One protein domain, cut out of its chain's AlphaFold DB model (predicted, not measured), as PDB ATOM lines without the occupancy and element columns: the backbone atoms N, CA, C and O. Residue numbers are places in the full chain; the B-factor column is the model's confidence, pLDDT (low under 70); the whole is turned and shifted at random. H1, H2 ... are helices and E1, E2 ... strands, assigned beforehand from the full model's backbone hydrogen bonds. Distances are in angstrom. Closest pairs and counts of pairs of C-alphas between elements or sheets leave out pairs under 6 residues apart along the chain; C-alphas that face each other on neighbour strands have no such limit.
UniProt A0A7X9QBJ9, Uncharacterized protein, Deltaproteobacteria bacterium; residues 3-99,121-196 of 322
ATOM      1  N   LEU A   3     172.686 173.291 162.597       53.31
ATOM      2  CA  LEU A   3     173.151 173.980 163.797       53.31
ATOM      3  C   LEU A   3     174.303 173.178 164.403       53.31
ATOM      4  O   LEU A   3     174.236 171.952 164.446       53.31
ATOM      5  N   ASN A   4     175.348 173.868 164.856       48.66
ATOM      6  CA  ASN A   4     176.419 173.235 165.618       48.66
ATOM      7  C   ASN A   4     175.965 173.040 167.074       48.66
ATOM      8  O   ASN A   4     175.276 173.914 167.614       48.66
ATOM      9  N   TRP A   5     176.324 171.913 167.684       58.12
ATOM     10  CA  TRP A   5     176.091 171.655 169.101       58.12
ATOM     11  C   TRP A   5     176.960 172.587 169.961       58.12
ATOM     12  O   TRP A   5     178.054 172.994 169.569       58.12
ATOM     13  N   LEU A   6     176.422 173.022 171.101       53.22
ATOM     14  CA  LEU A   6     177.064 174.008 171.971       53.22
ATOM     15  C   LEU A   6     178.006 173.317 172.966       53.22
ATOM     16  O   LEU A   6     177.621 173.073 174.106       53.22
ATOM     17  N   ASP A   7     179.253 173.080 172.562       44.78
ATOM     18  CA  ASP A   7     180.302 172.553 173.454       44.78
ATOM     19  C   ASP A   7     180.714 173.531 174.579       44.78
ATOM     20  O   ASP A   7     181.274 173.122 175.594       44.78
ATOM     21  N   GLU A   8     180.379 174.826 174.496       41.81
ATOM     22  CA  GLU A   8     180.683 175.815 175.551       41.81
ATOM     23  C   GLU A   8     179.643 175.856 176.699       41.81
ATOM     24  O   GLU A   8     179.249 176.928 177.169       41.81
ATOM     25  N   LEU A   9     179.183 174.698 177.182       44.00
ATOM     26  CA  LEU A   9     178.279 174.602 178.344       44.00
ATOM     27  C   LEU A   9     178.969 174.162 179.649       44.00
ATOM     28  O   LEU A   9     178.298 173.880 180.645       44.00
ATOM     29  N   GLU A  10     180.301 174.214 179.726       37.91
ATOM     30  CA  GLU A  10     181.021 174.170 181.006       37.91
ATOM     31  C   GLU A  10     180.910 175.518 181.738       37.91
ATOM     32  O   GLU A  10     181.825 176.341 181.748       37.91
ATOM     33  N   GLY A  11     179.752 175.794 182.349       34.94
ATOM     34  CA  GLY A  11     179.579 177.109 182.966       34.94
ATOM     35  C   GLY A  11     178.270 177.446 183.663       34.94
ATOM     36  O   GLY A  11     177.857 178.595 183.598       34.94
ATOM     37  N   GLY A  12     177.628 176.501 184.357       35.84
ATOM     38  CA  GLY A  12     176.857 176.776 185.587       35.84
ATOM     39  C   GLY A  12     175.657 177.743 185.551       35.84
ATOM     40  O   GLY A  12     175.102 178.033 186.610       35.84
ATOM     41  N   ILE A  13     175.212 178.227 184.392       35.97
ATOM     42  CA  ILE A  13     173.991 179.025 184.258       35.97
ATOM     43  C   ILE A  13     173.245 178.522 183.013       35.97
ATOM     44  O   ILE A  13     173.806 178.578 181.928       35.97
ATOM     45  N   LEU A  14     171.964 178.145 183.174       42.22
ATOM     46  CA  LEU A  14     170.872 178.181 182.166       42.22
ATOM     47  C   LEU A  14     170.250 176.842 181.694       42.22
ATOM     48  O   LEU A  14     170.270 176.555 180.502       42.22
ATOM     49  N   PRO A  15     169.461 176.159 182.546       45.66
ATOM     50  CA  PRO A  15     168.337 175.322 182.084       45.66
ATOM     51  C   PRO A  15     167.380 176.067 181.121       45.66
ATOM     52  O   PRO A  15     166.725 175.468 180.279       45.66
ATOM     53  N   LEU A  16     167.330 177.404 181.216       45.09
ATOM     54  CA  LEU A  16     166.539 178.285 180.347       45.09
ATOM     55  C   LEU A  16     167.031 178.312 178.885       45.09
ATOM     56  O   LEU A  16     166.228 178.558 177.992       45.09
ATOM     57  N   ARG A  17     168.324 178.051 178.615       57.12
ATOM     58  CA  ARG A  17     168.872 178.077 177.244       57.12
ATOM     59  C   ARG A  17     168.577 176.795 176.465       57.12
ATOM     60  O   ARG A  17     168.352 176.883 175.263       57.12
ATOM     61  N   GLU A  18     168.510 175.643 177.132       63.47
ATOM     62  CA  GLU A  18     168.065 174.383 176.515       63.47
ATOM     63  C   GLU A  18     166.590 174.456 176.099       63.47
ATOM     64  O   GLU A  18     166.245 174.082 174.978       63.47
ATOM     65  N   GLU A  19     165.719 175.008 176.955       65.25
ATOM     66  CA  GLU A  19     164.297 175.180 176.629       65.25
ATOM     67  C   GLU A  19     164.075 176.152 175.460       65.25
ATOM     68  O   GLU A  19     163.236 175.895 174.591       65.25
ATOM     69  N   GLU A  20     164.821 177.262 175.413       69.94
ATOM     70  CA  GLU A  20     164.782 178.215 174.298       69.94
ATOM     71  C   GLU A  20     165.307 177.584 173.001       69.94
ATOM     72  O   GLU A  20     164.675 177.708 171.949       69.94
ATOM     73  N   PHE A  21     166.415 176.842 173.073       75.50
ATOM     74  CA  PHE A  21     166.977 176.123 171.934       75.50
ATOM     75  C   PHE A  21     165.992 175.085 171.384       75.50
ATOM     76  O   PHE A  21     165.658 175.101 170.196       75.50
ATOM     77  N   GLY A  22     165.426 174.244 172.249       80.19
ATOM     78  CA  GLY A  22     164.420 173.268 171.850       80.19
ATOM     79  C   GLY A  22     163.117 173.902 171.357       80.19
ATOM     80  O   GLY A  22     162.457 173.339 170.479       80.19
ATOM     81  N   LEU A  23     162.754 175.097 171.840       80.69
ATOM     82  CA  LEU A  23     161.639 175.874 171.298       80.69
ATOM     83  C   LEU A  23     161.911 176.319 169.854       80.69
ATOM     84  O   LEU A  23     161.007 176.217 169.013       80.69
ATOM     85  N   TYR A  24     163.126 176.782 169.545       83.31
ATOM     86  CA  TYR A  24     163.512 177.146 168.178       83.31
ATOM     87  C   TYR A  24     163.524 175.935 167.253       83.31
ATOM     88  O   TYR A  24     162.934 176.002 166.173       83.31
ATOM     89  N   LEU A  25     164.087 174.807 167.697       84.69
ATOM     90  CA  LEU A  25     164.041 173.555 166.943       84.69
ATOM     91  C   LEU A  25     162.598 173.134 166.665       84.69
ATOM     92  O   LEU A  25     162.232 172.881 165.520       84.69
ATOM     93  N   ARG A  26     161.729 173.155 167.681       84.00
ATOM     94  CA  ARG A  26     160.314 172.803 167.511       84.00
ATOM     95  C   ARG A  26     159.609 173.734 166.535       84.00
ATOM     96  O   ARG A  26     158.757 173.294 165.768       84.00
ATOM     97  N   THR A  27     159.936 175.021 166.575       82.88
ATOM     98  CA  THR A  27     159.363 176.011 165.661       82.88
ATOM     99  C   THR A  27     159.819 175.753 164.229       82.88
ATOM    100  O   THR A  27     158.976 175.695 163.341       82.88
ATOM    101  N   ALA A  28     161.115 175.526 164.009       81.88
ATOM    102  CA  ALA A  28     161.659 175.186 162.698       81.88
ATOM    103  C   ALA A  28     161.039 173.894 162.146       81.88
ATOM    104  O   ALA A  28     160.569 173.881 161.011       81.88
ATOM    105  N   PHE A  29     160.945 172.852 162.973       84.00
ATOM    106  CA  PHE A  29     160.311 171.587 162.611       84.00
ATOM    107  C   PHE A  29     158.858 171.783 162.155       84.00
ATOM    108  O   PHE A  29     158.458 171.317 161.093       84.00
ATOM    109  N   ARG A  30     158.069 172.561 162.910       82.38
ATOM    110  CA  ARG A  30     156.671 172.884 162.561       82.38
ATOM    111  C   ARG A  30     156.520 173.699 161.275       82.38
ATOM    112  O   ARG A  30     155.414 173.768 160.748       82.38
ATOM    113  N   LEU A  31     157.587 174.341 160.809       86.31
ATOM    114  CA  LEU A  31     157.626 175.091 159.556       86.31
ATOM    115  C   LEU A  31     158.108 174.238 158.366       86.31
ATOM    116  O   LEU A  31     158.371 174.806 157.307       86.31
ATOM    117  N   GLY A  32     158.233 172.915 158.536       84.81
ATOM    118  CA  GLY A  32     158.684 171.986 157.492       84.81
ATOM    119  C   GLY A  32     160.207 171.918 157.341       84.81
ATOM    120  O   GLY A  32     160.715 171.386 156.362       84.81
ATOM    121  N   CYS A  33     160.978 172.471 158.283       87.81
ATOM    122  CA  CYS A  33     162.434 172.425 158.192       87.81
ATOM    123  C   CYS A  33     162.987 171.125 158.784       87.81
ATOM    124  O   CYS A  33     162.862 170.893 159.987       87.81
ATOM    125  N   ASN A  34     163.725 170.368 157.971       91.38
ATOM    126  CA  ASN A  34     164.607 169.309 158.461       91.38
ATOM    127  C   ASN A  34     165.666 169.885 159.413       91.38
ATOM    128  O   ASN A  34     166.242 170.959 159.157       91.38
ATOM    129  N   ILE A  35     165.930 169.159 160.492       90.44
ATOM    130  CA  ILE A  35     166.881 169.530 161.537       90.44
ATOM    131  C   ILE A  35     168.073 168.588 161.459       90.44
ATOM    132  O   ILE A  35     167.906 167.369 161.445       90.44
ATOM    133  N   VAL A  36     169.263 169.181 161.430       93.06
ATOM    134  CA  VAL A  36     170.532 168.479 161.600       93.06
ATOM    135  C   VAL A  36     171.327 169.236 162.655       93.06
ATOM    136  O   VAL A  36     171.539 170.444 162.514       93.06
ATOM    137  N   ILE A  37     171.723 168.533 163.707       89.50
ATOM    138  CA  ILE A  37     172.594 169.043 164.763       89.50
ATOM    139  C   ILE A  37     173.898 168.266 164.668       89.50
ATOM    140  O   ILE A  37     173.877 167.038 164.695       89.50
ATOM    141  N   LEU A  38     175.001 168.984 164.508       90.44
ATOM    142  CA  LEU A  38     176.329 168.392 164.440       90.44
ATOM    143  C   LEU A  38     176.979 168.471 165.817       90.44
ATOM    144  O   LEU A  38     177.101 169.564 166.358       90.44
ATOM    145  N   ASP A  39     177.355 167.325 166.360       89.69
ATOM    146  CA  ASP A  39     178.191 167.191 167.546       89.69
ATOM    147  C   ASP A  39     179.585 166.758 167.094       89.69
ATOM    148  O   ASP A  39     179.730 165.794 166.335       89.69
ATOM    149  N   SER A  40     180.592 167.546 167.460       87.06
ATOM    150  CA  SER A  40     181.965 167.314 167.028       87.06
ATOM    151  C   SER A  40     182.945 168.133 167.852       87.06
ATOM    152  O   SER A  40     182.785 169.353 167.946       87.06
ATOM    153  N   LYS A  41     184.017 167.496 168.312       82.44
ATOM    154  CA  LYS A  41     185.135 168.158 168.989       82.44
ATOM    155  C   LYS A  41     186.271 168.480 168.017       82.44
ATOM    156  O   LYS A  41     186.406 167.887 166.948       82.44
ATOM    157  N   GLU A  42     187.123 169.434 168.386       81.94
ATOM    158  CA  GLU A  42     188.252 169.878 167.550       81.94
ATOM    159  C   GLU A  42     189.266 168.748 167.262       81.94
ATOM    160  O   GLU A  42     189.804 168.635 166.156       81.94
ATOM    161  N   ASP A  43     189.499 167.867 168.236       85.62
ATOM    162  CA  ASP A  43     190.366 166.697 168.087       85.62
ATOM    163  C   ASP A  43     189.762 165.629 167.167       85.62
ATOM    164  O   ASP A  43     190.492 165.009 166.391       85.62
ATOM    165  N   GLU A  44     188.439 165.468 167.177       86.75
ATOM    166  CA  GLU A  44     187.718 164.569 166.269       86.75
ATOM    167  C   GLU A  44     187.822 165.039 164.808       86.75
ATOM    168  O   GLU A  44     188.069 164.223 163.916       86.75
ATOM    169  N   TRP A  45     187.734 166.352 164.554       85.06
ATOM    170  CA  TRP A  45     187.989 166.926 163.224       85.06
ATOM    171  C   TRP A  45     189.419 166.693 162.752       85.06
ATOM    172  O   TRP A  45     189.639 166.270 161.619       85.06
ATOM    173  N   THR A  46     190.394 166.921 163.634       87.25
ATOM    174  CA  THR A  46     191.813 166.697 163.316       87.25
ATOM    175  C   THR A  46     192.076 165.225 162.983       87.25
ATOM    176  O   THR A  46     192.826 164.913 162.057       87.25
ATOM    177  N   ALA A  47     191.449 164.305 163.723       85.56
ATOM    178  CA  ALA A  47     191.541 162.876 163.453       85.56
ATOM    179  C   ALA A  47     190.929 162.519 162.092       85.56
ATOM    180  O   ALA A  47     191.539 161.755 161.346       85.56
ATOM    181  N   LEU A  48     189.772 163.094 161.751       86.94
ATOM    182  CA  LEU A  48     189.106 162.885 160.466       86.94
ATOM    183  C   LEU A  48     189.932 163.418 159.284       86.94
ATOM    184  O   LEU A  48     190.075 162.719 158.287       86.94
ATOM    185  N   GLU A  49     190.510 164.618 159.388       85.75
ATOM    186  CA  GLU A  49     191.346 165.209 158.327       85.75
ATOM    187  C   GLU A  49     192.598 164.374 158.017       85.75
ATOM    188  O   GLU A  49     193.119 164.410 156.901       85.75
ATOM    189  N   ALA A  50     193.083 163.614 159.001       86.19
ATOM    190  CA  ALA A  50     194.214 162.709 158.847       86.19
ATOM    191  C   ALA A  50     193.824 161.314 158.314       86.19
ATOM    192  O   ALA A  50     194.719 160.512 158.025       86.19
ATOM    193  N   MET A  51     192.528 160.989 158.214       86.75
ATOM    194  CA  MET A  51     192.059 159.701 157.699       86.75
ATOM    195  C   MET A  51     191.989 159.689 156.172       86.75
ATOM    196  O   MET A  51     191.527 160.630 155.532       86.75
ATOM    197  N   ASP A  52     192.400 158.564 155.586       88.81
ATOM    198  CA  ASP A  52     192.150 158.287 154.171       88.81
ATOM    199  C   ASP A  52     190.657 157.985 153.957       88.81
ATOM    200  O   ASP A  52     190.054 157.267 154.762       88.81
ATOM    201  N   SER A  53     190.086 158.444 152.837       85.94
ATOM    202  CA  SER A  53     188.674 158.232 152.465       85.94
ATOM    203  C   SER A  53     188.240 156.764 152.563       85.94
ATOM    204  O   SER A  53     187.143 156.472 153.030       85.94
ATOM    205  N   GLU A  54     189.113 155.826 152.184       89.06
ATOM    206  CA  GLU A  54     188.860 154.377 152.218       89.06
ATOM    207  C   GLU A  54     188.678 153.816 153.639       89.06
ATOM    208  O   GLU A  54     188.047 152.773 153.831       89.06
ATOM    209  N   LYS A  55     189.259 154.486 154.641       89.31
ATOM    210  CA  LYS A  55     189.156 154.113 156.060       89.31
ATOM    211  C   LYS A  55     187.969 154.785 156.738       89.31
ATOM    212  O   LYS A  55     187.568 154.348 157.816       89.31
ATOM    213  N   CYS A  56     187.396 155.816 156.119       93.06
ATOM    214  CA  CYS A  56     186.230 156.498 156.646       93.06
ATOM    215  C   CYS A  56     185.010 155.574 156.583       93.06
ATOM    216  O   CYS A  56     184.536 155.197 155.509       93.06
ATOM    217  N   ARG A  57     184.468 155.228 157.751       95.88
ATOM    218  CA  ARG A  57     183.190 154.521 157.867       95.88
ATOM    219  C   ARG A  57     182.103 155.484 158.326       95.88
ATOM    220  O   ARG A  57     182.257 156.134 159.358       95.88
ATOM    221  N   ILE A  58     181.011 155.546 157.571       97.94
ATOM    222  CA  ILE A  58     179.804 156.295 157.916       97.94
ATOM    223  C   ILE A  58     178.774 155.303 158.446       97.94
ATOM    224  O   ILE A  58     178.284 154.449 157.702       97.94
ATOM    225  N   ASP A  59     178.432 155.423 159.722       98.38
ATOM    226  CA  ASP A  59     177.388 154.615 160.341       98.38
ATOM    227  C   ASP A  59     176.041 155.345 160.269       98.38
ATOM    228  O   ASP A  59     175.925 156.499 160.675       98.38
ATOM    229  N   VAL A  60     175.006 154.667 159.773       98.31
ATOM    230  CA  VAL A  60     173.631 155.181 159.696       98.31
ATOM    231  C   VAL A  60     172.719 154.297 160.536       98.31
ATOM    232  O   VAL A  60     172.439 153.156 160.164       98.31
ATOM    233  N   TRP A  61     172.230 154.821 161.660       97.56
ATOM    234  CA  TRP A  61     171.280 154.113 162.519       97.56
ATOM    235  C   TRP A  61     169.868 154.201 161.943       97.56
ATOM    236  O   TRP A  61     169.262 155.270 161.893       97.56
ATOM    237  N   TRP A  62     169.339 153.065 161.495       95.94
ATOM    238  CA  TRP A  62     168.168 153.002 160.627       95.94
ATOM    239  C   TRP A  62     166.928 152.414 161.314       95.94
ATOM    240  O   TRP A  62     166.962 151.289 161.810       95.94
ATOM    241  N   SER A  63     165.817 153.157 161.267       90.69
ATOM    242  CA  SER A  63     164.516 152.814 161.869       90.69
ATOM    243  C   SER A  63     163.370 152.627 160.860       90.69
ATOM    244  O   SER A  63     162.237 152.412 161.281       90.69
ATOM    245  N   ASP A  64     163.649 152.661 159.550       89.06
ATOM    246  CA  ASP A  64     162.653 152.596 158.459       89.06
ATOM    247  C   ASP A  64     161.618 153.742 158.499       89.06
ATOM    248  O   ASP A  64     160.430 153.545 158.253       89.06
ATOM    249  N   ASP A  65     162.073 154.962 158.806       89.69
ATOM    250  CA  ASP A  65     161.255 156.179 158.803       89.69
ATOM    251  C   ASP A  65     161.861 157.292 157.924       89.69
ATOM    252  O   ASP A  65     162.957 157.172 157.367       89.69
ATOM    253  N   SER A  66     161.137 158.405 157.775       91.81
ATOM    254  CA  SER A  66     161.569 159.551 156.961       91.81
ATOM    255  C   SER A  66     162.882 160.171 157.463       91.81
ATOM    256  O   SER A  66     163.669 160.684 156.667       91.81
ATOM    257  N   THR A  67     163.180 160.072 158.764       93.81
ATOM    258  CA  THR A  67     164.448 160.550 159.337       93.81
ATOM    259  C   THR A  67     165.600 159.633 158.942       93.81
ATOM    260  O   THR A  67     166.627 160.128 158.482       93.81
ATOM    261  N   SER A  68     165.438 158.309 159.028       94.19
ATOM    262  CA  SER A  68     166.475 157.370 158.584       94.19
ATOM    263  C   SER A  68     166.739 157.425 157.089       94.19
ATOM    264  O   SER A  68     167.894 157.323 156.670       94.19
ATOM    265  N   ARG A  69     165.706 157.705 156.290       95.19
ATOM    266  CA  ARG A  69     165.862 158.000 154.861       95.19
ATOM    267  C   ARG A  69     166.692 159.256 154.620       95.19
ATOM    268  O   ARG A  69     167.645 159.205 153.846       95.19
ATOM    269  N   LEU A  70     166.402 160.353 155.326       95.19
ATOM    270  CA  LEU A  70     167.195 161.584 155.233       95.19
ATOM    271  C   LEU A  70     168.669 161.353 155.593       95.19
ATOM    272  O   LEU A  70     169.562 161.842 154.904       95.19
ATOM    273  N   MET A  71     168.918 160.597 156.664       97.56
ATOM    274  CA  MET A  71     170.270 160.247 157.106       97.56
ATOM    275  C   MET A  71     171.034 159.465 156.035       97.56
ATOM    276  O   MET A  71     172.178 159.799 155.729       97.56
ATOM    277  N   LEU A  72     170.394 158.467 155.417       96.81
ATOM    278  CA  LEU A  72     170.997 157.687 154.339       96.81
ATOM    279  C   LEU A  72     171.298 158.549 153.103       96.81
ATOM    280  O   LEU A  72     172.367 158.413 152.507       96.81
ATOM    281  N   LEU A  73     170.397 159.473 152.754       95.25
ATOM    282  CA  LEU A  73     170.623 160.438 151.678       95.25
ATOM    283  C   LEU A  73     171.849 161.314 151.961       95.25
ATOM    284  O   LEU A  73     172.691 161.481 151.081       95.25
ATOM    285  N   PHE A  74     171.985 161.849 153.177       95.69
ATOM    286  CA  PHE A  74     173.159 162.643 153.543       95.69
ATOM    287  C   PHE A  74     174.448 161.827 153.498       95.69
ATOM    288  O   PHE A  74     175.410 162.281 152.883       95.69
ATOM    289  N   ALA A  75     174.451 160.614 154.053       96.44
ATOM    290  CA  ALA A  75     175.601 159.715 153.983       96.44
ATOM    291  C   ALA A  75     176.034 159.454 152.530       96.44
ATOM    292  O   ALA A  75     177.221 159.503 152.210       96.44
ATOM    293  N   PHE A  76     175.079 159.242 151.622       94.88
ATOM    294  CA  PHE A  76     175.368 159.070 150.200       94.88
ATOM    295  C   PHE A  76     175.886 160.353 149.534       94.88
ATOM    296  O   PHE A  76     176.852 160.307 148.774       94.88
ATOM    297  N   LEU A  77     175.283 161.510 149.821       94.00
ATOM    298  CA  LEU A  77     175.719 162.790 149.258       94.00
ATOM    299  C   LEU A  77     177.120 163.186 149.730       94.00
ATOM    300  O   LEU A  77     177.874 163.762 148.947       94.00
ATOM    301  N   MET A  78     177.499 162.838 150.962       91.25
ATOM    302  CA  MET A  78     178.852 163.063 151.472       91.25
ATOM    303  C   MET A  78     179.912 162.395 150.598       91.25
ATOM    304  O   MET A  78     180.920 163.031 150.284       91.25
ATOM    305  N   LYS A  79     179.643 161.180 150.102       91.88
ATOM    306  CA  LYS A  79     180.541 160.454 149.188       91.88
ATOM    307  C   LYS A  79     180.790 161.155 147.851       91.88
ATOM    308  O   LYS A  79     181.613 160.710 147.065       91.88
ATOM    309  N   ARG A  80     180.096 162.256 147.553       90.12
ATOM    310  CA  ARG A  80     180.391 163.085 146.373       90.12
ATOM    311  C   ARG A  80     181.562 164.042 146.585       90.12
ATOM    312  O   ARG A  80     181.965 164.716 145.640       90.12
ATOM    313  N   SER A  81     182.055 164.156 147.815       88.06
ATOM    314  CA  SER A  81     183.207 164.982 148.153       88.06
ATOM    315  C   SER A  81     184.486 164.133 148.216       88.06
ATOM    316  O   SER A  81     184.421 162.996 148.682       88.06
ATOM    317  N   PRO A  82     185.654 164.670 147.810       85.25
ATOM    318  CA  PRO A  82     186.904 163.900 147.769       85.25
ATOM    319  C   PRO A  82     187.313 163.275 149.109       85.25
ATOM    320  O   PRO A  82     187.882 162.192 149.135       85.25
ATOM    321  N   ALA A  83     186.991 163.924 150.233       86.12
ATOM    322  CA  ALA A  83     187.314 163.413 151.568       86.12
ATOM    323  C   ALA A  83     186.547 162.125 151.936       86.12
ATOM    324  O   ALA A  83     186.951 161.404 152.843       86.12
ATOM    325  N   TRP A  84     185.451 161.824 151.233       92.12
ATOM    326  CA  TRP A  84     184.537 160.725 151.556       92.12
ATOM    327  C   TRP A  84     184.224 159.822 150.356       92.12
ATOM    328  O   TRP A  84     183.361 158.953 150.467       92.12
ATOM    329  N   GLU A  85     184.882 160.013 149.208       91.38
ATOM    330  CA  GLU A  85     184.553 159.324 147.949       91.38
ATOM    331  C   GLU A  85     184.536 157.795 148.106       91.38
ATOM    332  O   GLU A  85     183.573 157.123 147.723       91.38
ATOM    333  N   ASP A  86     185.533 157.267 148.815       92.94
ATOM    334  CA  ASP A  86     185.684 155.835 149.088       92.94
ATOM    335  C   ASP A  86     185.098 155.391 150.434       92.94
ATOM    336  O   ASP A  86     185.225 154.223 150.812       92.94
ATOM    337  N   ALA A  87     184.416 156.287 151.154       95.25
ATOM    338  CA  ALA A  87     183.905 155.986 152.484       95.25
ATOM    339  C   ALA A  87     182.883 154.843 152.451       95.25
ATOM    340  O   ALA A  87     182.018 154.757 151.571       95.25
ATOM    341  N   GLN A  88     182.945 153.955 153.435       96.50
ATOM    342  CA  GLN A  88     182.020 152.831 153.537       96.50
ATOM    343  C   GLN A  88     180.779 153.245 154.320       96.50
ATOM    344  O   GLN A  88     180.890 153.703 155.454       96.50
ATOM    345  N   ILE A  89     179.591 153.047 153.745       97.81
ATOM    346  CA  ILE A  89     178.329 153.252 154.464       97.81
ATOM    347  C   ILE A  89     177.927 151.933 155.126       97.81
ATOM    348  O   ILE A  89     177.850 150.887 154.470       97.81
ATOM    349  N   ARG A  90     177.646 151.978 156.429       98.06
ATOM    350  CA  ARG A  90     177.092 150.864 157.200       98.06
ATOM    351  C   ARG A  90     175.743 151.257 157.787       98.06
ATOM    352  O   ARG A  90     175.650 152.155 158.616       98.06
ATOM    353  N   MET A  91     174.698 150.563 157.358       97.31
ATOM    354  CA  MET A  91     173.330 150.755 157.816       97.31
ATOM    355  C   MET A  91     173.020 149.791 158.967       97.31
ATOM    356  O   MET A  91     172.954 148.573 158.782       97.31
ATOM    357  N   LEU A  92     172.834 150.352 160.160       96.88
ATOM    358  CA  LEU A  92     172.574 149.644 161.412       96.88
ATOM    359  C   LEU A  92     171.069 149.662 161.689       96.88
ATOM    360  O   LEU A  92     170.539 150.607 162.271       96.88
ATOM    361  N   ALA A  93     170.364 148.636 161.216       93.88
ATOM    362  CA  ALA A  93     168.910 148.559 161.282       93.88
ATOM    363  C   ALA A  93     168.432 148.104 162.669       93.88
ATOM    364  O   ALA A  93     168.803 147.026 163.134       93.88
ATOM    365  N   PHE A  94     167.567 148.887 163.310       90.88
ATOM    366  CA  PHE A  94     167.019 148.596 164.634       90.88
ATOM    367  C   PHE A  94     165.518 148.892 164.700       90.88
ATOM    368  O   PHE A  94     164.974 149.642 163.898       90.88
ATOM    369  N   GLY A  95     164.816 148.279 165.658       76.44
ATOM    370  CA  GLY A  95     163.384 148.538 165.876       76.44
ATOM    371  C   GLY A  95     162.441 148.032 164.773       76.44
ATOM    372  O   GLY A  95     161.227 148.145 164.929       76.44
ATOM    373  N   ILE A  96     162.966 147.426 163.702       71.25
ATOM    374  CA  ILE A  96     162.173 146.847 162.615       71.25
ATOM    375  C   ILE A  96     161.593 145.512 163.080       71.25
ATOM    376  O   ILE A  96     162.313 144.529 163.262       71.25
ATOM    377  N   GLN A  97     160.276 145.465 163.277       56.91
ATOM    378  CA  GLN A  97     159.583 144.198 163.467       56.91
ATOM    379  C   GLN A  97     159.407 143.535 162.102       56.91
ATOM    380  O   GLN A  97     158.867 144.143 161.179       56.91
ATOM    381  N   GLY A  98     159.843 142.282 161.964       50.25
ATOM    382  CA  GLY A  98     159.465 141.477 160.810       50.25
ATOM    383  C   GLY A  98     157.946 141.335 160.812       50.25
ATOM    384  O   GLY A  98     157.398 140.682 161.702       50.25
ATOM    385  N   HIS A  99     157.260 141.960 159.855       40.44
ATOM    386  CA  HIS A  99     155.856 141.674 159.589       40.44
ATOM    387  C   HIS A  99     155.764 140.227 159.098       40.44
ATOM    388  O   HIS A  99     155.773 139.948 157.907       40.44
ATOM    389  N   SER A 121     165.104 138.099 160.788       64.25
ATOM    390  CA  SER A 121     166.235 138.981 160.439       64.25
ATOM    391  C   SER A 121     166.591 138.891 158.954       64.25
ATOM    392  O   SER A 121     166.768 139.920 158.307       64.25
ATOM    393  N   GLY A 122     166.589 137.684 158.378       75.75
ATOM    394  CA  GLY A 122     166.869 137.475 156.951       75.75
ATOM    395  C   GLY A 122     165.864 138.156 156.013       75.75
ATOM    396  O   GLY A 122     166.253 138.690 154.980       75.75
ATOM    397  N   GLN A 123     164.580 138.209 156.390       79.25
ATOM    398  CA  GLN A 123     163.556 138.928 155.618       79.25
ATOM    399  C   GLN A 123     163.755 140.448 155.668       79.25
ATOM    400  O   GLN A 123     163.597 141.124 154.654       79.25
ATOM    401  N   VAL A 124     164.130 140.987 156.835       84.19
ATOM    402  CA  VAL A 124     164.454 142.412 156.987       84.19
ATOM    403  C   VAL A 124     165.678 142.773 156.147       84.19
ATOM    404  O   VAL A 124     165.632 143.762 155.424       84.19
ATOM    405  N   VAL A 125     166.735 141.954 156.181       89.19
ATOM    406  CA  VAL A 125     167.935 142.170 155.355       89.19
ATOM    407  C   VAL A 125     167.581 142.164 153.868       89.19
ATOM    408  O   VAL A 125     167.898 143.134 153.194       89.19
ATOM    409  N   ALA A 126     166.848 141.161 153.376       88.25
ATOM    410  CA  ALA A 126     166.468 141.085 151.962       88.25
ATOM    411  C   ALA A 126     165.652 142.306 151.492       88.25
ATOM    412  O   ALA A 126     165.891 142.839 150.409       88.25
ATOM    413  N   ARG A 127     164.716 142.796 152.320       89.75
ATOM    414  CA  ARG A 127     163.946 144.018 152.024       89.75
ATOM    415  C   ARG A 127     164.849 145.252 151.950       89.75
ATOM    416  O   ARG A 127     164.673 146.087 151.068       89.75
ATOM    417  N   LEU A 128     165.801 145.379 152.873       91.94
ATOM    418  CA  LEU A 128     166.742 146.500 152.895       91.94
ATOM    419  C   LEU A 128     167.734 146.433 151.724       91.94
ATOM    420  O   LEU A 128     168.047 147.467 151.145       91.94
ATOM    421  N   GLU A 129     168.188 145.238 151.338       93.06
ATOM    422  CA  GLU A 129     169.021 145.026 150.148       93.06
ATOM    423  C   GLU A 129     168.280 145.432 148.872       93.06
ATOM    424  O   GLU A 129     168.851 146.119 148.023       93.06
ATOM    425  N   GLN A 130     167.000 145.062 148.755       90.88
ATOM    426  CA  GLN A 130     166.154 145.488 147.644       90.88
ATOM    427  C   GLN A 130     166.044 147.018 147.586       90.88
ATOM    428  O   GLN A 130     166.342 147.598 146.543       90.88
ATOM    429  N   MET A 131     165.711 147.667 148.707       92.56
ATOM    430  CA  MET A 131     165.614 149.128 148.788       92.56
ATOM    431  C   MET A 131     166.929 149.802 148.366       92.56
ATOM    432  O   MET A 131     166.921 150.697 147.526       92.56
ATOM    433  N   LEU A 132     168.072 149.360 148.908       93.19
ATOM    434  CA  LEU A 132     169.394 149.897 148.557       93.19
ATOM    435  C   LEU A 132     169.726 149.721 147.069       93.19
ATOM    436  O   LEU A 132     170.322 150.612 146.460       93.19
ATOM    437  N   SER A 133     169.329 148.592 146.477       90.88
ATOM    438  CA  SER A 133     169.494 148.328 145.048       90.88
ATOM    439  C   SER A 133     168.642 149.270 144.193       90.88
ATOM    440  O   SER A 133     169.134 149.791 143.191       90.88
ATOM    441  N   GLU A 134     167.385 149.497 144.573       88.12
ATOM    442  CA  GLU A 134     166.451 150.383 143.864       88.12
ATOM    443  C   GLU A 134     166.972 151.826 143.843       88.12
ATOM    444  O   GLU A 134     167.082 152.429 142.772       88.12
ATOM    445  N   ILE A 135     167.431 152.326 144.994       90.19
ATOM    446  CA  ILE A 135     167.990 153.683 145.133       90.19
ATOM    447  C   ILE A 135     169.479 153.775 144.745       90.19
ATOM    448  O   ILE A 135     170.073 154.852 144.782       90.19
ATOM    449  N   ARG A 136     170.099 152.653 144.349       91.50
ATOM    450  CA  ARG A 136     171.504 152.529 143.906       91.50
ATOM    451  C   ARG A 136     172.540 153.026 144.921       91.50
ATOM    452  O   ARG A 136     173.615 153.491 144.536       91.50
ATOM    453  N   ILE A 137     172.247 152.892 146.211       92.19
ATOM    454  CA  ILE A 137     173.183 153.232 147.286       92.19
ATOM    455  C   ILE A 137     173.884 151.956 147.746       92.19
ATOM    456  O   ILE A 137     173.252 150.985 148.149       92.19
ATOM    457  N   GLN A 138     175.216 151.962 147.712       92.31
ATOM    458  CA  GLN A 138     176.022 150.861 148.235       92.31
ATOM    459  C   GLN A 138     176.234 151.051 149.740       92.31
ATOM    460  O   GLN A 138     176.967 151.950 150.154       92.31
ATOM    461  N   ALA A 139     175.610 150.195 150.547       95.00
ATOM    462  CA  ALA A 139     175.800 150.154 151.990       95.00
ATOM    463  C   ALA A 139     175.794 148.708 152.498       95.00
ATOM    464  O   ALA A 139     175.081 147.853 151.973       95.00
ATOM    465  N   SER A 140     176.584 148.438 153.534       95.94
ATOM    466  CA  SER A 140     176.506 147.177 154.276       95.94
ATOM    467  C   SER A 140     175.344 147.229 155.268       95.94
ATOM    468  O   SER A 140     175.109 148.268 155.881       95.94
ATOM    469  N   ILE A 141     174.606 146.129 155.430       95.44
ATOM    470  CA  ILE A 141     173.463 146.053 156.350       95.44
ATOM    471  C   ILE A 141     173.847 145.216 157.565       95.44
ATOM    472  O   ILE A 141     174.352 144.103 157.430       95.44
ATOM    473  N   GLN A 142     173.543 145.726 158.755       94.75
ATOM    474  CA  GLN A 142     173.640 144.973 159.996       94.75
ATOM    475  C   GLN A 142     172.380 145.191 160.838       94.75
ATOM    476  O   GLN A 142     172.041 146.318 161.190       94.75
ATOM    477  N   VAL A 143     171.680 144.104 161.167       92.12
ATOM    478  CA  VAL A 143     170.490 144.148 162.026       92.12
ATOM    479  C   VAL A 143     170.926 144.106 163.488       92.12
ATOM    480  O   VAL A 143     171.628 143.188 163.909       92.12
ATOM    481  N   VAL A 144     170.497 145.097 164.267       91.12
ATOM    482  CA  VAL A 144     170.814 145.236 165.690       91.12
ATOM    483  C   VAL A 144     169.596 144.841 166.518       91.12
ATOM    484  O   VAL A 144     168.622 145.586 166.655       91.12
ATOM    485  N   GLU A 145     169.646 143.648 167.106       85.75
ATOM    486  CA  GLU A 145     168.603 143.193 168.023       85.75
ATOM    487  C   GLU A 145     168.655 143.973 169.338       85.75
ATOM    488  O   GLU A 145     169.713 144.072 169.965       85.75
ATOM    489  N   LYS A 146     167.497 144.472 169.797       85.25
ATOM    490  CA  LYS A 146     167.356 145.239 171.052       85.25
ATOM    491  C   LYS A 146     168.414 146.348 171.165       85.25
ATOM    492  O   LYS A 146     169.258 146.289 172.056       85.25
ATOM    493  N   ALA A 147     168.419 147.285 170.222       89.56
ATOM    494  CA  ALA A 147     169.316 148.435 170.265       89.56
ATOM    495  C   ALA A 147     169.034 149.330 171.484       89.56
ATOM    496  O   ALA A 147     167.875 149.525 171.861       89.56
ATOM    497  N   ASP A 148     170.104 149.860 172.059       92.44
ATOM    498  CA  ASP A 148     170.139 150.825 173.155       92.44
ATOM    499  C   ASP A 148     171.371 151.735 172.991       92.44
ATOM    500  O   ASP A 148     172.190 151.533 172.089       92.44
ATOM    501  N   ALA A 149     171.494 152.754 173.847       91.94
ATOM    502  CA  ALA A 149     172.591 153.721 173.789       91.94
ATOM    503  C   ALA A 149     173.974 153.057 173.928       91.94
ATOM    504  O   ALA A 149     174.913 153.435 173.231       91.94
ATOM    505  N   GLU A 150     174.094 152.021 174.766       92.88
ATOM    506  CA  GLU A 150     175.353 151.297 174.972       92.88
ATOM    507  C   GLU A 150     175.800 150.575 173.695       92.88
ATOM    508  O   GLU A 150     176.962 150.673 173.300       92.88
ATOM    509  N   LYS A 151     174.878 149.906 172.992       94.81
ATOM    510  CA  LYS A 151     175.178 149.294 171.691       94.81
ATOM    511  C   LYS A 151     175.523 150.322 170.631       94.81
ATOM    512  O   LYS A 151     176.401 150.043 169.819       94.81
ATOM    513  N   VAL A 152     174.865 151.481 170.628       95.38
ATOM    514  CA  VAL A 152     175.220 152.561 169.701       95.38
ATOM    515  C   VAL A 152     176.670 152.976 169.895       95.38
ATOM    516  O   VAL A 152     177.452 152.905 168.949       95.38
ATOM    517  N   ALA A 153     177.042 153.312 171.130       94.81
ATOM    518  CA  ALA A 153     178.412 153.661 171.477       94.81
ATOM    519  C   ALA A 153     179.397 152.542 171.103       94.81
ATOM    520  O   ALA A 153     180.367 152.777 170.389       94.81
ATOM    521  N   ALA A 154     179.122 151.300 171.508       95.31
ATOM    522  CA  ALA A 154     180.028 150.176 171.281       95.31
ATOM    523  C   ALA A 154     180.235 149.842 169.795       95.31
ATOM    524  O   ALA A 154     181.329 149.445 169.400       95.31
ATOM    525  N   MET A 155     179.192 149.965 168.971       96.75
ATOM    526  CA  MET A 155     179.263 149.610 167.554       96.75
ATOM    527  C   MET A 155     179.828 150.733 166.687       96.75
ATOM    528  O   MET A 155     180.407 150.429 165.643       96.75
ATOM    529  N   SER A 156     179.654 151.992 167.094       96.81
ATOM    530  CA  SER A 156     180.001 153.169 166.291       96.81
ATOM    531  C   SER A 156     181.190 153.981 166.824       96.81
ATOM    532  O   SER A 156     181.546 154.977 166.201       96.81
ATOM    533  N   ALA A 157     181.848 153.553 167.907       93.00
ATOM    534  CA  ALA A 157     183.005 154.246 168.490       93.00
ATOM    535  C   ALA A 157     184.185 154.457 167.520       93.00
ATOM    536  O   ALA A 157     184.925 155.425 167.654       93.00
ATOM    537  N   ASP A 158     184.382 153.554 166.557       92.12
ATOM    538  CA  ASP A 158     185.443 153.617 165.542       92.12
ATOM    539  C   ASP A 158     184.942 154.114 164.172       92.12
ATOM    540  O   ASP A 158     185.642 153.980 163.169       92.12
ATOM    541  N   ALA A 159     183.719 154.649 164.095       95.31
ATOM    542  CA  ALA A 159     183.232 155.279 162.873       95.31
ATOM    543  C   ALA A 159     183.926 156.631 162.639       95.31
ATOM    544  O   ALA A 159     184.356 157.300 163.573       95.31
ATOM    545  N   ALA A 160     184.001 157.064 161.382       95.31
ATOM    546  CA  ALA A 160     184.436 158.419 161.051       95.31
ATOM    547  C   ALA A 160     183.294 159.433 161.230       95.31
ATOM    548  O   ALA A 160     183.530 160.591 161.558       95.31
ATOM    549  N   MET A 161     182.050 158.995 161.010       96.06
ATOM    550  CA  MET A 161     180.850 159.786 161.262       96.06
ATOM    551  C   MET A 161     179.663 158.880 161.578       96.06
ATOM    552  O   MET A 161     179.519 157.804 160.990       96.06
ATOM    553  N   VAL A 162     178.787 159.342 162.468       97.75
ATOM    554  CA  VAL A 162     177.566 158.635 162.853       97.75
ATOM    555  C   VAL A 162     176.347 159.508 162.578       97.75
ATOM    556  O   VAL A 162     176.240 160.624 163.075       97.75
ATOM    557  N   PHE A 163     175.389 158.991 161.816       98.19
ATOM    558  CA  PHE A 163     174.056 159.567 161.702       98.19
ATOM    559  C   PHE A 163     173.108 158.876 162.682       98.19
ATOM    560  O   PHE A 163     172.911 157.657 162.619       98.19
ATOM    561  N   LEU A 164     172.509 159.669 163.573       96.31
ATOM    562  CA  LEU A 164     171.582 159.203 164.602       96.31
ATOM    563  C   LEU A 164     170.264 159.984 164.552       96.31
ATOM    564  O   LEU A 164     170.278 161.210 164.440       96.31
ATOM    565  N   PRO A 165     169.107 159.317 164.683       94.56
ATOM    566  CA  PRO A 165     167.847 160.030 164.791       94.56
ATOM    567  C   PRO A 165     167.733 160.676 166.178       94.56
ATOM    568  O   PRO A 165     168.059 160.057 167.189       94.56
ATOM    569  N   LEU A 166     167.219 161.900 166.254       90.88
ATOM    570  CA  LEU A 166     166.890 162.546 167.530       90.88
ATOM    571  C   LEU A 166     165.379 162.593 167.746       90.88
ATOM    572  O   LEU A 166     164.587 162.655 166.805       90.88
ATOM    573  N   LYS A 167     164.961 162.628 169.009       88.19
ATOM    574  CA  LYS A 167     163.565 162.851 169.394       88.19
ATOM    575  C   LYS A 167     163.417 164.219 170.038       88.19
ATOM    576  O   LYS A 167     164.134 164.550 170.970       88.19
ATOM    577  N   LEU A 168     162.427 164.986 169.590       84.88
ATOM    578  CA  LEU A 168     162.092 166.279 170.181       84.88
ATOM    579  C   LEU A 168     160.783 166.169 170.973       84.88
ATOM    580  O   LEU A 168     159.716 165.937 170.399       84.88
ATOM    581  N   ARG A 169     160.838 166.333 172.299       82.75
ATOM    582  CA  ARG A 169     159.656 166.308 173.182       82.75
ATOM    583  C   ARG A 169     159.739 167.444 174.184       82.75
ATOM    584  O   ARG A 169     160.772 167.643 174.790       82.75
ATOM    585  N   GLN A 170     158.649 168.193 174.363       79.44
ATOM    586  CA  GLN A 170     158.573 169.276 175.362       79.44
ATOM    587  C   GLN A 170     159.737 170.294 175.297       79.44
ATOM    588  O   GLN A 170     160.177 170.776 176.328       79.44
ATOM    589  N   ASN A 171     160.201 170.659 174.091       76.44
ATOM    590  CA  ASN A 171     161.382 171.520 173.879       76.44
ATOM    591  C   ASN A 171     162.701 170.926 174.402       76.44
ATOM    592  O   ASN A 171     163.631 171.663 174.693       76.44
ATOM    593  N   GLN A 172     162.788 169.606 174.504       79.44
ATOM    594  CA  GLN A 172     163.999 168.893 174.883       79.44
ATOM    595  C   GLN A 172     164.339 167.854 173.822       79.44
ATOM    596  O   GLN A 172     163.448 167.291 173.170       79.44
ATOM    597  N   ILE A 173     165.637 167.635 173.650       84.31
ATOM    598  CA  ILE A 173     166.204 166.667 172.718       84.31
ATOM    599  C   ILE A 173     166.490 165.386 173.494       84.31
ATOM    600  O   ILE A 173     166.993 165.423 174.611       84.31
ATOM    601  N   PHE A 174     166.145 164.258 172.891       86.88
ATOM    602  CA  PHE A 174     166.392 162.932 173.427       86.88
ATOM    603  C   PHE A 174     167.056 162.069 172.365       86.88
ATOM    604  O   PHE A 174     166.829 162.252 171.163       86.88
ATOM    605  N   ASP A 175     167.816 161.089 172.833       88.19
ATOM    606  CA  ASP A 175     168.358 160.032 171.991       88.19
ATOM    607  C   ASP A 175     167.221 159.163 171.374       88.19
ATOM    608  O   ASP A 175     166.035 159.288 171.741       88.19
ATOM    609  N   PRO A 176     167.535 158.245 170.437       86.62
ATOM    610  CA  PRO A 176     166.546 157.353 169.827       86.62
ATOM    611  C   PRO A 176     165.760 156.493 170.829       86.62
ATOM    612  O   PRO A 176     164.654 156.036 170.527       86.62
ATOM    613  N   PHE A 177     166.292 156.275 172.025       89.25
ATOM    614  CA  PHE A 177     165.769 155.402 173.074       89.25
ATOM    615  C   PHE A 177     165.049 156.174 174.193       89.25
ATOM    616  O   PHE A 177     164.394 155.563 175.036       89.25
ATOM    617  N   GLY A 178     165.058 157.510 174.145       85.00
ATOM    618  CA  GLY A 178     164.436 158.395 175.132       85.00
ATOM    619  C   GLY A 178     165.348 158.794 176.296       85.00
ATOM    620  O   GLY A 178     164.846 159.379 177.256       85.00
ATOM    621  N   GLY A 179     166.640 158.473 176.228       86.00
ATOM    622  CA  GLY A 179     167.667 158.959 177.142       86.00
ATOM    623  C   GLY A 179     168.153 160.364 176.786       86.00
ATOM    624  O   GLY A 179     167.724 160.968 175.795       86.00
ATOM    625  N   LYS A 180     169.033 160.898 177.634       87.12
ATOM    626  CA  LYS A 180     169.733 162.158 177.377       87.12
ATOM    627  C   LYS A 180     170.720 161.964 176.241       87.12
ATOM    628  O   LYS A 180     171.428 160.962 176.201       87.12
ATOM    629  N   VAL A 181     170.762 162.921 175.325       87.94
ATOM    630  CA  VAL A 181     171.612 162.791 174.142       87.94
ATOM    631  C   VAL A 181     173.090 162.933 174.506       87.94
ATOM    632  O   VAL A 181     173.921 162.220 173.961       87.94
ATOM    633  N   GLU A 182     173.402 163.757 175.504       86.88
ATOM    634  CA  GLU A 182     174.759 164.049 175.974       86.88
ATOM    635  C   GLU A 182     175.481 162.795 176.480       86.88
ATOM    636  O   GLU A 182     176.664 162.602 176.206       86.88
ATOM    637  N   ASP A 183     174.750 161.914 177.174       87.12
ATOM    638  CA  ASP A 183     175.292 160.661 177.708       87.12
ATOM    639  C   ASP A 183     175.752 159.726 176.574       87.12
ATOM    640  O   ASP A 183     176.727 158.992 176.721       87.12
ATOM    641  N   LEU A 184     175.061 159.762 175.431       88.38
ATOM    642  CA  LEU A 184     175.409 158.975 174.250       88.38
ATOM    643  C   LEU A 184     176.541 159.631 173.443       88.38
ATOM    644  O   LEU A 184     177.483 158.945 173.046       88.38
ATOM    645  N   LEU A 185     176.459 160.946 173.217       90.12
ATOM    646  CA  LEU A 185     177.443 161.714 172.442       90.12
ATOM    647  C   LEU A 185     178.846 161.663 173.064       90.12
ATOM    648  O   LEU A 185     179.836 161.558 172.350       90.12
ATOM    649  N   ALA A 186     178.945 161.613 174.397       88.81
ATOM    650  CA  ALA A 186     180.221 161.491 175.108       88.81
ATOM    651  C   ALA A 186     181.055 160.246 174.728       88.81
ATOM    652  O   ALA A 186     182.244 160.178 175.051       88.81
ATOM    653  N   HIS A 187     180.444 159.255 174.075       90.88
ATOM    654  CA  HIS A 187     181.072 157.992 173.690       90.88
ATOM    655  C   HIS A 187     181.158 157.778 172.175       90.88
ATOM    656  O   HIS A 187     181.538 156.690 171.738       90.88
ATOM    657  N   LEU A 188     180.792 158.782 171.382       92.56
ATOM    658  CA  LEU A 188     180.773 158.708 169.928       92.56
ATOM    659  C   LEU A 188     181.796 159.676 169.313       92.56
ATOM    660  O   LEU A 188     182.197 160.635 169.972       92.56
ATOM    661  N   PRO A 189     182.248 159.402 168.074       92.94
ATOM    662  CA  PRO A 189     183.010 160.356 167.268       92.94
ATOM    663  C   PRO A 189     182.052 161.441 166.738       92.94
ATOM    664  O   PRO A 189     180.982 161.645 167.295       92.94
ATOM    665  N   ILE A 190     182.371 162.084 165.612       94.12
ATOM    666  CA  ILE A 190     181.495 163.085 164.983       94.12
ATOM    667  C   ILE A 190     180.086 162.513 164.747       94.12
ATOM    668  O   ILE A 190     179.914 161.523 164.020       94.12
ATOM    669  N   VAL A 191     179.065 163.166 165.310       95.44
ATOM    670  CA  VAL A 191     177.659 162.756 165.193       95.44
ATOM    671  C   VAL A 191     176.828 163.824 164.496       95.44
ATOM    672  O   VAL A 191     176.790 164.979 164.902       95.44
ATOM    673  N   ALA A 192     176.056 163.420 163.489       95.88
ATOM    674  CA  ALA A 192     174.922 164.195 163.005       95.88
ATOM    675  C   ALA A 192     173.624 163.627 163.584       95.88
ATOM    676  O   ALA A 192     173.147 162.563 163.178       95.88
ATOM    677  N   LEU A 193     173.025 164.370 164.509       95.31
ATOM    678  CA  LEU A 193     171.681 164.119 165.002       95.31
ATOM    679  C   LEU A 193     170.667 164.682 164.004       95.31
ATOM    680  O   LEU A 193     170.702 165.871 163.679       95.31
ATOM    681  N   VAL A 194     169.741 163.852 163.531       95.94
ATOM    682  CA  VAL A 194     168.834 164.210 162.433       95.94
ATOM    683  C   VAL A 194     167.374 164.050 162.835       95.94
ATOM    684  O   VAL A 194     167.004 163.135 163.570       95.94
ATOM    685  N   LEU A 195     166.532 164.951 162.328       93.62
ATOM    686  CA  LEU A 195     165.078 164.855 162.394       93.62
ATOM    687  C   LEU A 195     164.460 165.409 161.101       93.62
ATOM    688  O   LEU A 195     164.581 166.603 160.806       93.62
ATOM    689  N   ALA A 196     163.794 164.544 160.333       93.25
ATOM    690  CA  ALA A 196     163.093 164.926 159.107       93.25
ATOM    691  C   ALA A 196     161.694 165.475 159.420       93.25
ATOM    692  O   ALA A 196     160.934 164.852 160.161       93.25
TER     693      ALA A 196
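This is residues 3 to 99 and 121 to 196 of the 322 residues of an uncharacterized protein of Deltaproteobacteria bacterium (UniProt A0A7X9QBJ9). A twisted sheet of six strands runs through the middle of this model, with H3 and H4 packed on one face and the shorter H5 on the other. At the E1 edge, the longest helix, H1, packs on the small hairpin E6 and E7 and only grazes the big sheet; residues 8 to 17, of which 15 to 17 belong to H1, stick out, while H2 sits off the sheet. The printed part has 173 residues with six named helices and eight named strands, in the order H1 E1 H2 E2 H3 E3 H4 E4 H5 E5 E6 E7 H6 E8. The six-stranded sheet, order E1 E8 E5 E2 E3 E4, is mixed, and the class is mixed, helices and strands. The whole is compact, with a radius of gyration of the C-alphas of 16.4 A and spans of 49 by 42 by 31 A.

Start with the sheet: E1 is residues 35 to 39, E8 residues 191 to 195, E5 residues 161 to 165, E2 residues 57 to 62, E3 residues 88 to 93 and E4 residues 140 to 143. E3 is 15.8 A from first to last C-alpha and E2 is 15.3 A. Find C-alpha 15 at (168.337, 175.322, 182.084); from there H1, residues 15 to 30, runs 22.9 A to C-alpha 30 at (156.671, 172.884, 162.561). H3, residues 66 to 78, is 18.5 A long, and H4, residues 121 to 134, is 20.1 A. The shorter helices are H2, residues 42 to 49, H5, residues 149 to 156, and H6, residues 181 to 185. E6, residues 167 to 169, and E7, residues 172 to 174, form the small sheet. The last strand, E8, ends at C-alpha 195, at (165.078, 164.855, 162.394).

Look first at edge strand E1, antiparallel to E8, with N 37 and O 193 2.9 A apart, within hydrogen-bond range. The other neighbours in this sheet are parallel: within range are N 192 and O 162 of E8 and E5 at 2.8 A, N 163 and O 59 of E5 and E2 at 2.8 A, N 60 and O 90 of E2 and E3 at 2.8 A, and N 91 and O 140 of E3 and the other edge strand, E4, at 2.8 A. H3 is on the sheet; its closest C-alphas to E5 are those of Met 71 and Phe 163, 6.0 A apart. E2, H3 and E3 form a strand-helix-strand unit, two parallel neighbour strands with a helix between them in the chain, and its crossover is right-handed. H4 lies on the same face as H3, at a height over the sheet of 9.4 A; the closest C-alphas of H4 and E4 are those of Val 125 and Ile 141, 6.8 A apart. On the opposite face H5 has a height over the sheet of 10.3 A and runs along the strands, at 26 degrees to E2 on the local plane. E4, H5 and E5 form a split unit, with E2 and E3 between its strands, also with a right-handed crossover. H5 and H6 touch, the closest C-alphas being those of Ala 149 and Leu 184, 6.0 A apart. H6 is only just on the sheet, with 5 pairs of C-alphas within 10 A, and only grazes it. E5 runs on into E6 at 41 degrees, and E6 and E7 are a hairpin, with N 169 and O 172 2.9 A apart. The closest C-alphas of H1 and E7 are those of Gly 22 and Gln 172, 5.3 A apart. H2 is not on the six-stranded sheet, and it is apart from H1 and H3, for instance. In H2, H3, H4, H5 and H6 every O i to N i+4 pair is within hydrogen-bond range; in H1 11 of 12 are.

The two C-alphas farthest apart are those of Gly 12 and Glu 134, 50.5 A. Residues 100 to 120 are cut out, and C-alphas 99 and 121 are 10.8 A apart across the cut, in the link from E3 to H4. Of the links that are printed whole, those from H2 to E2, H3 to E3 and E7 to H6 are short and the others are tight. The mean pLDDT of the printed part is 84.9; residues 3 to 20, 97 to 99 and 121 are under 70.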